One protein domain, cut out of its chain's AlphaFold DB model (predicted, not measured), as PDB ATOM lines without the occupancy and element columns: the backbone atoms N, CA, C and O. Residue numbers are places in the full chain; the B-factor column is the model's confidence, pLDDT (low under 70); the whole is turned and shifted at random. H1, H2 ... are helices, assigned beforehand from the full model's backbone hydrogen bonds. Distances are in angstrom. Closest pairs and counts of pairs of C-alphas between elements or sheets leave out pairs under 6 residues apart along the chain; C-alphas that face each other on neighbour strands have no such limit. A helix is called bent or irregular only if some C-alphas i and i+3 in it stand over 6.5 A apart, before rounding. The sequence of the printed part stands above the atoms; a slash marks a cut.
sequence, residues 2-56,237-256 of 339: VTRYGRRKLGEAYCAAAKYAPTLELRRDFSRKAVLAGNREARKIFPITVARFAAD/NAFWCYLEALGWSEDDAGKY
ATOM      1  N   VAL A   2      28.381  48.820  18.205       61.84
ATOM      2  CA  VAL A   2      29.718  48.988  18.822       61.84
ATOM      3  C   VAL A   2      30.516  47.675  18.930       61.84
ATOM      4  O   VAL A   2      31.677  47.632  18.535       61.84
ATOM      5  N   THR A   3      29.885  46.569  19.329       71.25
ATOM      6  CA  THR A   3      30.521  45.238  19.443       71.25
ATOM      7  C   THR A   3      31.011  44.677  18.104       71.25
ATOM      8  O   THR A   3      32.107  44.127  18.017       71.25
ATOM      9  N   ARG A   4      30.239  44.855  17.021       73.56
ATOM     10  CA  ARG A   4      30.633  44.417  15.667       73.56
ATOM     11  C   ARG A   4      31.769  45.270  15.106       73.56
ATOM     12  O   ARG A   4      32.669  44.741  14.458       73.56
ATOM     13  N   TYR A   5      31.730  46.576  15.363       78.06
ATOM     14  CA  TYR A   5      32.792  47.501  14.975       78.06
ATOM     15  C   TYR A   5      34.105  47.193  15.711       78.06
ATOM     16  O   TYR A   5      35.140  47.042  15.062       78.06
ATOM     17  N   GLY A   6      34.048  47.000  17.034       80.38
ATOM     18  CA  GLY A   6      35.203  46.638  17.860       80.38
ATOM     19  C   GLY A   6      35.829  45.308  17.442       80.38
ATOM     20  O   GLY A   6      37.032  45.247  17.209       80.38
ATOM     21  N   ARG A   7      35.014  44.265  17.219       85.81
ATOM     22  CA  ARG A   7      35.498  42.962  16.722       85.81
ATOM     23  C   ARG A   7      36.215  43.087  15.377       85.81
ATOM     24  O   ARG A   7      37.265  42.482  15.187       85.81
ATOM     25  N   ARG A   8      35.683  43.896  14.455       88.81
ATOM     26  CA  ARG A   8      36.325  44.149  13.157       88.81
ATOM     27  C   ARG A   8      37.680  44.836  13.323       88.81
ATOM     28  O   ARG A   8      38.655  44.376  12.737       88.81
ATOM     29  N   LYS A   9      37.747  45.896  14.133       91.19
ATOM     30  CA  LYS A   9      38.990  46.636  14.401       91.19
ATOM     31  C   LYS A   9      40.046  45.769  15.082       91.19
ATOM     32  O   LYS A   9      41.202  45.786  14.677       91.19
ATOM     33  N   LEU A  10      39.627  44.943  16.035       92.44
ATOM     34  CA  LEU A  10      40.492  43.965  16.684       92.44
ATOM     35  C   LEU A  10      41.036  42.935  15.679       92.44
ATOM     36  O   LEU A  10      42.225  42.634  15.673       92.44
ATOM     37  N   GLY A  11      40.188  42.442  14.771       93.56
ATOM     38  CA  GLY A  11      40.614  41.546  13.696       93.56
ATOM     39  C   GLY A  11      41.580  42.193  12.699       93.56
ATOM     40  O   GLY A  11      42.466  41.514  12.186       93.56
ATOM     41  N   GLU A  12      41.424  43.485  12.397       95.25
ATOM     42  CA  GLU A  12      42.383  44.268  11.597       95.25
ATOM     43  C   GLU A  12      43.742  44.365  12.313       95.25
ATOM     44  O   GLU A  12      44.765  44.047  11.704       95.25
ATOM     45  N   ALA A  13      43.748  44.701  13.608       95.75
ATOM     46  CA  ALA A  13      44.963  44.816  14.418       95.75
ATOM     47  C   ALA A  13      45.722  43.484  14.533       95.75
ATOM     48  O   ALA A  13      46.917  43.430  14.251       95.75
ATOM     49  N   TYR A  14      45.028  42.386  14.852       97.00
ATOM     50  CA  TYR A  14      45.650  41.061  14.901       97.00
ATOM     51  C   TYR A  14      46.181  40.612  13.535       97.00
ATOM     52  O   TYR A  14      47.245  40.006  13.455       97.00
ATOM     53  N   CYS A  15      45.485  40.928  12.441       95.56
ATOM     54  CA  CYS A  15      45.967  40.595  11.102       95.56
ATOM     55  C   CYS A  15      47.254  41.362  10.759       95.56
ATOM     56  O   CYS A  15      48.172  40.783  10.183       95.56
ATOM     57  N   ALA A  16      47.346  42.638  11.146       94.94
ATOM     58  CA  ALA A  16      48.575  43.413  11.007       94.94
ATOM     59  C   ALA A  16      49.707  42.817  11.858       94.94
ATOM     60  O   ALA A  16      50.774  42.535  11.320       94.94
ATOM     61  N   ALA A  17      49.450  42.528  13.137       95.25
ATOM     62  CA  ALA A  17      50.427  41.904  14.028       95.25
ATOM     63  C   ALA A  17      50.944  40.566  13.474       95.25
ATOM     64  O   ALA A  17      52.144  40.318  13.488       95.25
ATOM     65  N   ALA A  18      50.070  39.740  12.891       94.38
ATOM     66  CA  ALA A  18      50.468  38.480  12.269       94.38
ATOM     67  C   ALA A  18      51.422  38.667  11.078       94.38
ATOM     68  O   ALA A  18      52.343  37.876  10.901       94.38
ATOM     69  N   LYS A  19      51.227  39.701  10.251       91.25
ATOM     70  CA  LYS A  19      52.086  39.948   9.078       91.25
ATOM     71  C   LYS A  19      53.528  40.271   9.463       91.25
ATOM     72  O   LYS A  19      54.436  39.858   8.748       91.25
ATOM     73  N   TYR A  20      53.709  40.980  10.574       90.31
ATOM     74  CA  TYR A  20      55.006  41.451  11.064       90.31
ATOM     75  C   TYR A  20      55.516  40.663  12.274       90.31
ATOM     76  O   TYR A  20      56.484  41.070  12.909       90.31
ATOM     77  N   ALA A  21      54.866  39.549  12.617       89.62
ATOM     78  CA  ALA A  21      55.270  38.735  13.750       89.62
ATOM     79  C   ALA A  21      56.681  38.154  13.523       89.62
ATOM     80  O   ALA A  21      56.926  37.584  12.454       89.62
ATOM     81  N   PRO A  22      57.591  38.260  14.512       85.44
ATOM     82  CA  PRO A  22      58.979  37.826  14.363       85.44
ATOM     83  C   PRO A  22      59.130  36.302  14.413       85.44
ATOM     84  O   PRO A  22      60.059  35.756  13.828       85.44
ATOM     85  N   THR A  23      58.207  35.607  15.082       86.12
ATOM     86  CA  THR A  23      58.227  34.149  15.227       86.12
ATOM     87  C   THR A  23      57.007  33.514  14.570       86.12
ATOM     88  O   THR A  23      55.940  34.127  14.443       86.12
ATOM     89  N   LEU A  24      57.155  32.251  14.161       84.81
ATOM     90  CA  LEU A  24      56.057  31.469  13.591       84.81
ATOM     91  C   LEU A  24      54.906  31.293  14.593       84.81
ATOM     92  O   LEU A  24      53.741  31.328  14.203       84.81
ATOM     93  N   GLU A  25      55.235  31.161  15.877       86.62
ATOM     94  CA  GLU A  25      54.273  31.044  16.972       86.62
ATOM     95  C   GLU A  25      53.407  32.301  17.112       86.62
ATOM     96  O   GLU A  25      52.184  32.229  17.005       86.62
ATOM     97  N   LEU A  26      54.028  33.481  17.222       90.56
ATOM     98  CA  LEU A  26      53.288  34.743  17.299       90.56
ATOM     99  C   LEU A  26      52.469  34.988  16.029       90.56
ATOM    100  O   LEU A  26      51.322  35.438  16.089       90.56
ATOM    101  N   ARG A  27      53.028  34.648  14.860       92.50
ATOM    102  CA  ARG A  27      52.320  34.731  13.577       92.50
ATOM    103  C   ARG A  27      51.064  33.866  13.586       92.50
ATOM    104  O   ARG A  27      50.002  34.324  13.150       92.50
ATOM    105  N   ARG A  28      51.168  32.632  14.080       91.38
ATOM    106  CA  ARG A  28      50.048  31.695  14.225       91.38
ATOM    107  C   ARG A  28      49.003  32.273  15.165       91.38
ATOM    108  O   ARG A  28      47.842  32.363  14.779       91.38
ATOM    109  N   ASP A  29      49.399  32.723  16.346       92.12
ATOM    110  CA  ASP A  29      48.461  33.158  17.380       92.12
ATOM    111  C   ASP A  29      47.700  34.418  16.971       92.12
ATOM    112  O   ASP A  29      46.473  34.488  17.101       92.12
ATOM    113  N   PHE A  30      48.395  35.403  16.400       95.31
ATOM    114  CA  PHE A  30      47.746  36.604  15.888       95.31
ATOM    115  C   PHE A  30      46.862  36.301  14.676       95.31
ATOM    116  O   PHE A  30      45.728  36.782  14.613       95.31
ATOM    117  N   SER A  31      47.316  35.472  13.731       95.19
ATOM    118  CA  SER A  31      46.483  35.120  12.573       95.19
ATOM    119  C   SER A  31      45.254  34.301  12.980       95.19
ATOM    120  O   SER A  31      44.164  34.579  12.480       95.19
ATOM    121  N   ARG A  32      45.376  33.400  13.962       94.75
ATOM    122  CA  ARG A  32      44.263  32.678  14.596       94.75
ATOM    123  C   ARG A  32      43.253  33.644  15.211       94.75
ATOM    124  O   ARG A  32      42.079  33.623  14.840       94.75
ATOM    125  N   LYS A  33      43.699  34.544  16.099       95.00
ATOM    126  CA  LYS A  33      42.831  35.555  16.738       95.00
ATOM    127  C   LYS A  33      42.135  36.437  15.693       95.00
ATOM    128  O   LYS A  33      40.947  36.733  15.822       95.00
ATOM    129  N   ALA A  34      42.826  36.792  14.611       96.06
ATOM    130  CA  ALA A  34      42.244  37.536  13.497       96.06
ATOM    131  C   ALA A  34      41.187  36.729  12.714       96.06
ATOM    132  O   ALA A  34      40.149  37.291  12.348       96.06
ATOM    133  N   VAL A  35      41.402  35.426  12.483       95.44
ATOM    134  CA  VAL A  35      40.402  34.526  11.871       95.44
ATOM    135  C   VAL A  35      39.148  34.448  12.740       95.44
ATOM    136  O   VAL A  35      38.045  34.652  12.224       95.44
ATOM    137  N   LEU A  36      39.305  34.251  14.053       93.62
ATOM    138  CA  LEU A  36      38.196  34.211  15.014       93.62
ATOM    139  C   LEU A  36      37.454  35.553  15.095       93.62
ATOM    140  O   LEU A  36      36.232  35.592  15.245       93.62
ATOM    141  N   ALA A  37      38.150  36.674  14.899       93.81
ATOM    142  CA  ALA A  37      37.542  37.997  14.772       93.81
ATOM    143  C   ALA A  37      36.816  38.224  13.423       93.81
ATOM    144  O   ALA A  37      36.121  39.227  13.261       93.81
ATOM    145  N   GLY A  38      36.923  37.294  12.467       92.06
ATOM    146  CA  GLY A  38      36.261  37.355  11.163       92.06
ATOM    147  C   GLY A  38      37.060  38.073  10.072       92.06
ATOM    148  O   GLY A  38      36.497  38.391   9.020       92.06
ATOM    149  N   ASN A  39      38.356  38.329  10.284       95.00
ATOM    150  CA  ASN A  39      39.214  38.969   9.287       95.00
ATOM    151  C   ASN A  39      39.415  38.047   8.069       95.00
ATOM    152  O   ASN A  39      39.803  36.889   8.207       95.00
ATOM    153  N   ARG A  40      39.154  38.562   6.860       92.38
ATOM    154  CA  ARG A  40      39.233  37.777   5.615       92.38
ATOM    155  C   ARG A  40      40.667  37.481   5.178       92.38
ATOM    156  O   ARG A  40      40.923  36.392   4.682       92.38
ATOM    157  N   GLU A  41      41.590  38.415   5.381       93.31
ATOM    158  CA  GLU A  41      42.995  38.251   4.990       93.31
ATOM    159  C   GLU A  41      43.716  37.260   5.905       93.31
ATOM    160  O   GLU A  41      44.511  36.443   5.442       93.31
ATOM    161  N   ALA A  42      43.356  37.244   7.190       94.62
ATOM    162  CA  ALA A  42      43.873  36.268   8.142       94.62
ATOM    163  C   ALA A  42      43.538  34.817   7.754       94.62
ATOM    164  O   ALA A  42      44.316  33.917   8.056       94.62
ATOM    165  N   ARG A  43      42.451  34.584   6.999       93.62
ATOM    166  CA  ARG A  43      42.102  33.252   6.464       93.62
ATOM    167  C   ARG A  43      43.095  32.730   5.427       93.62
ATOM    168  O   ARG A  43      43.012  31.561   5.081       93.62
ATOM    169  N   LYS A  44      43.997  33.578   4.923       94.31
ATOM    170  CA  LYS A  44      45.118  33.177   4.063       94.31
ATOM    171  C   LYS A  44      46.391  32.991   4.889       94.31
ATOM    172  O   LYS A  44      47.089  32.004   4.703       94.31
ATOM    173  N   ILE A  45      46.659  33.906   5.825       95.00
ATOM    174  CA  ILE A  45      47.865  33.873   6.671       95.00
ATOM    175  C   ILE A  45      47.860  32.650   7.592       95.00
ATOM    176  O   ILE A  45      48.865  31.947   7.659       95.00
ATOM    177  N   PHE A  46      46.746  32.384   8.282       94.50
ATOM    178  CA  PHE A  46      46.678  31.320   9.282       94.50
ATOM    179  C   PHE A  46      46.957  29.935   8.672       94.50
ATOM    180  O   PHE A  46      47.932  29.320   9.099       94.50
ATOM    181  N   PRO A  47      46.256  29.476   7.609       93.12
ATOM    182  CA  PRO A  47      46.539  28.172   7.000       93.12
ATOM    183  C   PRO A  47      47.957  28.033   6.450       93.12
ATOM    184  O   PRO A  47      48.559  26.979   6.592       93.12
ATOM    185  N   ILE A  48      48.508  29.093   5.848       93.62
ATOM    186  CA  ILE A  48      49.899  29.105   5.366       93.62
ATOM    187  C   ILE A  48      50.879  28.930   6.529       93.62
ATOM    188  O   ILE A  48      51.899  28.261   6.389       93.62
ATOM    189  N   THR A  49      50.576  29.536   7.676       91.69
ATOM    190  CA  THR A  49      51.427  29.483   8.871       91.69
ATOM    191  C   THR A  49      51.405  28.095   9.505       91.69
ATOM    192  O   THR A  49      52.449  27.595   9.912       91.69
ATOM    193  N   VAL A  50      50.237  27.445   9.543       88.94
ATOM    194  CA  VAL A  50      50.079  26.111  10.145       88.94
ATOM    195  C   VAL A  50      50.235  24.957   9.154       88.94
ATOM    196  O   VAL A  50      50.118  23.803   9.558       88.94
ATOM    197  N   ALA A  51      50.516  25.232   7.874       87.94
ATOM    198  CA  ALA A  51      50.540  24.236   6.800       87.94
ATOM    199  C   ALA A  51      51.410  23.016   7.131       87.94
ATOM    200  O   ALA A  51      50.986  21.886   6.934       87.94
ATOM    201  N   ARG A  52      52.595  23.240   7.712       82.75
ATOM    202  CA  ARG A  52      53.531  22.172   8.104       82.75
ATOM    203  C   ARG A  52      52.965  21.188   9.138       82.75
ATOM    204  O   ARG A  52      53.519  20.104   9.299       82.75
ATOM    205  N   PHE A  53      51.902  21.567   9.844       79.75
ATOM    206  CA  PHE A  53      51.360  20.832  10.986       79.75
ATOM    207  C   PHE A  53      49.952  20.303  10.726       79.75
ATOM    208  O   PHE A  53      49.673  19.142  11.015       79.75
ATOM    209  N   ALA A  54      49.089  21.154  10.170       76.62
ATOM    210  CA  ALA A  54      47.662  20.893  10.024       76.62
ATOM    211  C   ALA A  54      47.274  20.334   8.647       76.62
ATOM    212  O   ALA A  54      46.136  19.921   8.455       76.62
ATOM    213  N   ALA A  55      48.182  20.348   7.668       81.31
ATOM    214  CA  ALA A  55      47.896  19.749   6.373       81.31
ATOM    215  C   ALA A  55      47.941  18.214   6.436       81.31
ATOM    216  O   ALA A  55      48.660  17.630   7.247       81.31
ATOM    217  N   ASP A  56      47.209  17.573   5.520       82.31
ATOM    218  CA  ASP A  56      47.082  16.111   5.437       82.31
ATOM    219  C   ASP A  56      48.436  15.393   5.301       82.31
ATOM    220  O   ASP A  56      48.598  14.258   5.750       82.31
ATOM    221  N   ASN A 237      39.289  25.666   2.635       91.25
ATOM    222  CA  ASN A 237      38.088  26.494   2.623       91.25
ATOM    223  C   ASN A 237      37.928  27.270   3.946       91.25
ATOM    224  O   ASN A 237      38.533  26.949   4.968       91.25
ATOM    225  N   ALA A 238      37.075  28.297   3.943       89.69
ATOM    226  CA  ALA A 238      36.902  29.171   5.102       89.69
ATOM    227  C   ALA A 238      36.356  28.456   6.352       89.69
ATOM    228  O   ALA A 238      36.632  28.906   7.461       89.69
ATOM    229  N   PHE A 239      35.583  27.382   6.171       89.88
ATOM    230  CA  PHE A 239      35.029  26.598   7.272       89.88
ATOM    231  C   PHE A 239      36.129  25.811   7.985       89.88
ATOM    232  O   PHE A 239      36.246  25.916   9.201       89.88
ATOM    233  N   TRP A 240      36.999  25.141   7.224       91.31
ATOM    234  CA  TRP A 240      38.192  24.481   7.752       91.31
ATOM    235  C   TRP A 240      39.075  25.469   8.517       91.31
ATOM    236  O   TRP A 240      39.391  25.228   9.675       91.31
ATOM    237  N   CYS A 241      39.375  26.641   7.935       90.25
ATOM    238  CA  CYS A 241      40.196  27.653   8.615       90.25
ATOM    239  C   CYS A 241      39.603  28.082   9.961       90.25
ATOM    240  O   CYS A 241      40.342  28.367  10.898       90.25
ATOM    241  N   TYR A 242      38.275  28.194  10.032       90.38
ATOM    242  CA  TYR A 242      37.583  28.591  11.248       90.38
ATOM    243  C   TYR A 242      37.594  27.480  12.301       90.38
ATOM    244  O   TYR A 242      37.881  27.769  13.460       90.38
ATOM    245  N   LEU A 243      37.330  26.230  11.905       91.25
ATOM    246  CA  LEU A 243      37.376  25.080  12.809       91.25
ATOM    247  C   LEU A 243      38.776  24.851  13.373       91.25
ATOM    248  O   LEU A 243      38.912  24.708  14.580       91.25
ATOM    249  N   GLU A 244      39.807  24.901  12.535       89.88
ATOM    250  CA  GLU A 244      41.196  24.772  12.985       89.88
ATOM    251  C   GLU A 244      41.599  25.910  13.920       89.88
ATOM    252  O   GLU A 244      42.202  25.688  14.967       89.88
ATOM    253  N   ALA A 245      41.207  27.149  13.606       90.25
ATOM    254  CA  ALA A 245      41.473  28.280  14.488       90.25
ATOM    255  C   ALA A 245      40.761  28.149  15.848       90.25
ATOM    256  O   ALA A 245      41.285  28.623  16.857       90.25
ATOM    257  N   LEU A 246      39.573  27.537  15.882       90.56
ATOM    258  CA  LEU A 246      38.834  27.265  17.116       90.56
ATOM    259  C   LEU A 246      39.433  26.107  17.915       90.56
ATOM    260  O   LEU A 246      39.569  26.231  19.127       90.56
ATOM    261  N   GLY A 247      39.760  25.006  17.237       82.88
ATOM    262  CA  GLY A 247      40.245  23.766  17.843       82.88
ATOM    263  C   GLY A 247      41.680  23.847  18.354       82.88
ATOM    264  O   GLY A 247      42.086  22.995  19.135       82.88
ATOM    265  N   TRP A 248      42.435  24.872  17.954       73.75
ATOM    266  CA  TRP A 248      43.807  25.064  18.412       73.75
ATOM    267  C   TRP A 248      43.868  25.397  19.912       73.75
ATOM    268  O   TRP A 248      43.366  26.451  20.330       73.75
ATOM    269  N   SER A 249      44.514  24.532  20.699       65.88
ATOM    270  CA  SER A 249      44.767  24.724  22.134       65.88
ATOM    271  C   SER A 249      46.204  25.205  22.394       65.88
ATOM    272  O   SER A 249      47.100  24.970  21.583       65.88
ATOM    273  N   GLU A 250      46.435  25.924  23.498       57.28
ATOM    274  CA  GLU A 250      47.785  26.367  23.897       57.28
ATOM    275  C   GLU A 250      48.657  25.183  24.366       57.28
ATOM    276  O   GLU A 250      49.869  25.200  24.162       57.28
ATOM    277  N   ASP A 251      48.038  24.095  24.839       54.41
ATOM    278  CA  ASP A 251      48.709  22.847  25.238       54.41
ATOM    279  C   ASP A 251      49.328  22.079  24.054       54.41
ATOM    280  O   ASP A 251      50.207  21.233  24.229       54.41
ATOM    281  N   ASP A 252      48.928  22.395  22.818       53.00
ATOM    282  CA  ASP A 252      49.550  21.837  21.618       53.00
ATOM    283  C   ASP A 252      50.923  22.465  21.311       53.00
ATOM    284  O   ASP A 252      51.644  21.931  20.471       53.00
ATOM    285  N   ALA A 253      51.329  23.550  21.989       48.59
ATOM    286  CA  ALA A 253      52.611  24.231  21.759       48.59
ATOM    287  C   ALA A 253      53.832  23.306  21.948       48.59
ATOM    288  O   ALA A 253      54.774  23.373  21.159       48.59
ATOM    289  N   GLY A 254      53.772  22.367  22.903       46.78
ATOM    290  CA  GLY A 254      54.844  21.397  23.171       46.78
ATOM    291  C   GLY A 254      55.051  20.336  22.079       46.78
ATOM    292  O   GLY A 254      56.101  19.704  22.023       46.78
ATOM    293  N   LYS A 255      54.097  20.152  21.153       47.69
ATOM    294  CA  LYS A 255      54.281  19.272  19.978       47.69
ATOM    295  C   LYS A 255      55.150  19.914  18.889       47.69
ATOM    296  O   LYS A 255      55.492  19.242  17.912       47.69
ATOM    297  N   TYR A 256      55.468  21.201  19.038       52.41
ATOM    298  CA  TYR A 256      56.018  22.053  17.988       52.41
ATOM    299  C   TYR A 256      57.181  22.918  18.474       52.41
ATOM    300  O   TYR A 256      57.419  23.982  17.898       52.41
TER     301      TYR A 256
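Overview. This is residues 2 to 56 and 237 to 256 of the 339 residues of the protein "Phosphoribosyltransferase" of Bacteroides sp. An269 (UniProt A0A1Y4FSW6). The long helix H1 and the helix H2 fold back on each other as a hairpin, and H3 and H4 pack across H2, so that H2 is in the middle of a small helical body. H5, after a tight turn from H4, lies off to one side and touches no other helix. The printed part has 75 residues, with five named helices in the order H1, H2, H3, H4, H5 and no named strand; the class is all helix. It is compact, with a radius of gyration of the C-alphas of 11.9 A, and the C-alphas span 38 by 27 by 21 A.

Along the chain. H1, the longest helix, is residues 2 to 19 and measures 26.0 A from C-alpha 2 at (29.718, 48.988, 18.822) to C-alpha 19 at (52.086, 39.948, 9.078). H2 is residues 24 to 36, 18.1 A long. H3 is residues 42 to 54, 15.9 A long, and is irregular, with C-alphas 49 and 52 7.6 A apart. H4 is residues 238 to 247, 14.2 A long. H5 is residues 250 to 256, 11.0 A long, and ends at C-alpha 256 at (56.018, 22.053, 17.988); it is only just irregular, with C-alphas 251 and 254 6.6 A apart.

Arrangement. H1 and H2 touch as a helical hairpin, at a shallow tilt of 23 degrees, opposite ways; their closest C-alphas, those of Gly 11 and Ala 34, are 4.3 A apart. H2 touches H3 at a steep tilt of 50 degrees, opposite ways, with the closest C-alphas, of Ser 31 and Phe 46, 5.0 A apart. With residues 32 to 36 alone H2 touches H4, at a steep tilt of 65 degrees; the closest C-alphas, of Arg 32 and Ala 245, are 5.2 A apart. H3, with residues 43 to 47 alone, touches H4 at a steep tilt of 62 degrees, the same way, and the closest C-alphas, of Arg 43 and Cys 241, are 6.3 A apart. H1 and H3 only just touch, with 3 pairs of C-alphas within 8 A; the closest are those of Cys 15 and Ala 42, 5.6 A. H1 is apart from H4 and H5, H4 is apart from H5, and H2 and H3 are only just apart from H5, each 8.5 A at the closest. In H1, H2 and H4 every O i to N i+4 pair is within hydrogen-bond range; in H3 6 of 9 are, and in H5 0 of 3, beside 3 of 4 O i to N i+3 pairs.

Size, cuts and confidence. The C-alphas farthest apart, those of Val 2 and Asp 56, are 39.5 A apart. Residues 57 to 236 are cut out and not printed, and C-alphas 56 and 237 are 14.0 A apart across the cut, which lies in the link from H3 to H4. The links H1 to H2, H2 to H3 and H4 to H5 are tight. The mean pLDDT of the printed part is 85.5; residue 2 and residues 249 to 256 are under 70, and H5 has a mean of 51.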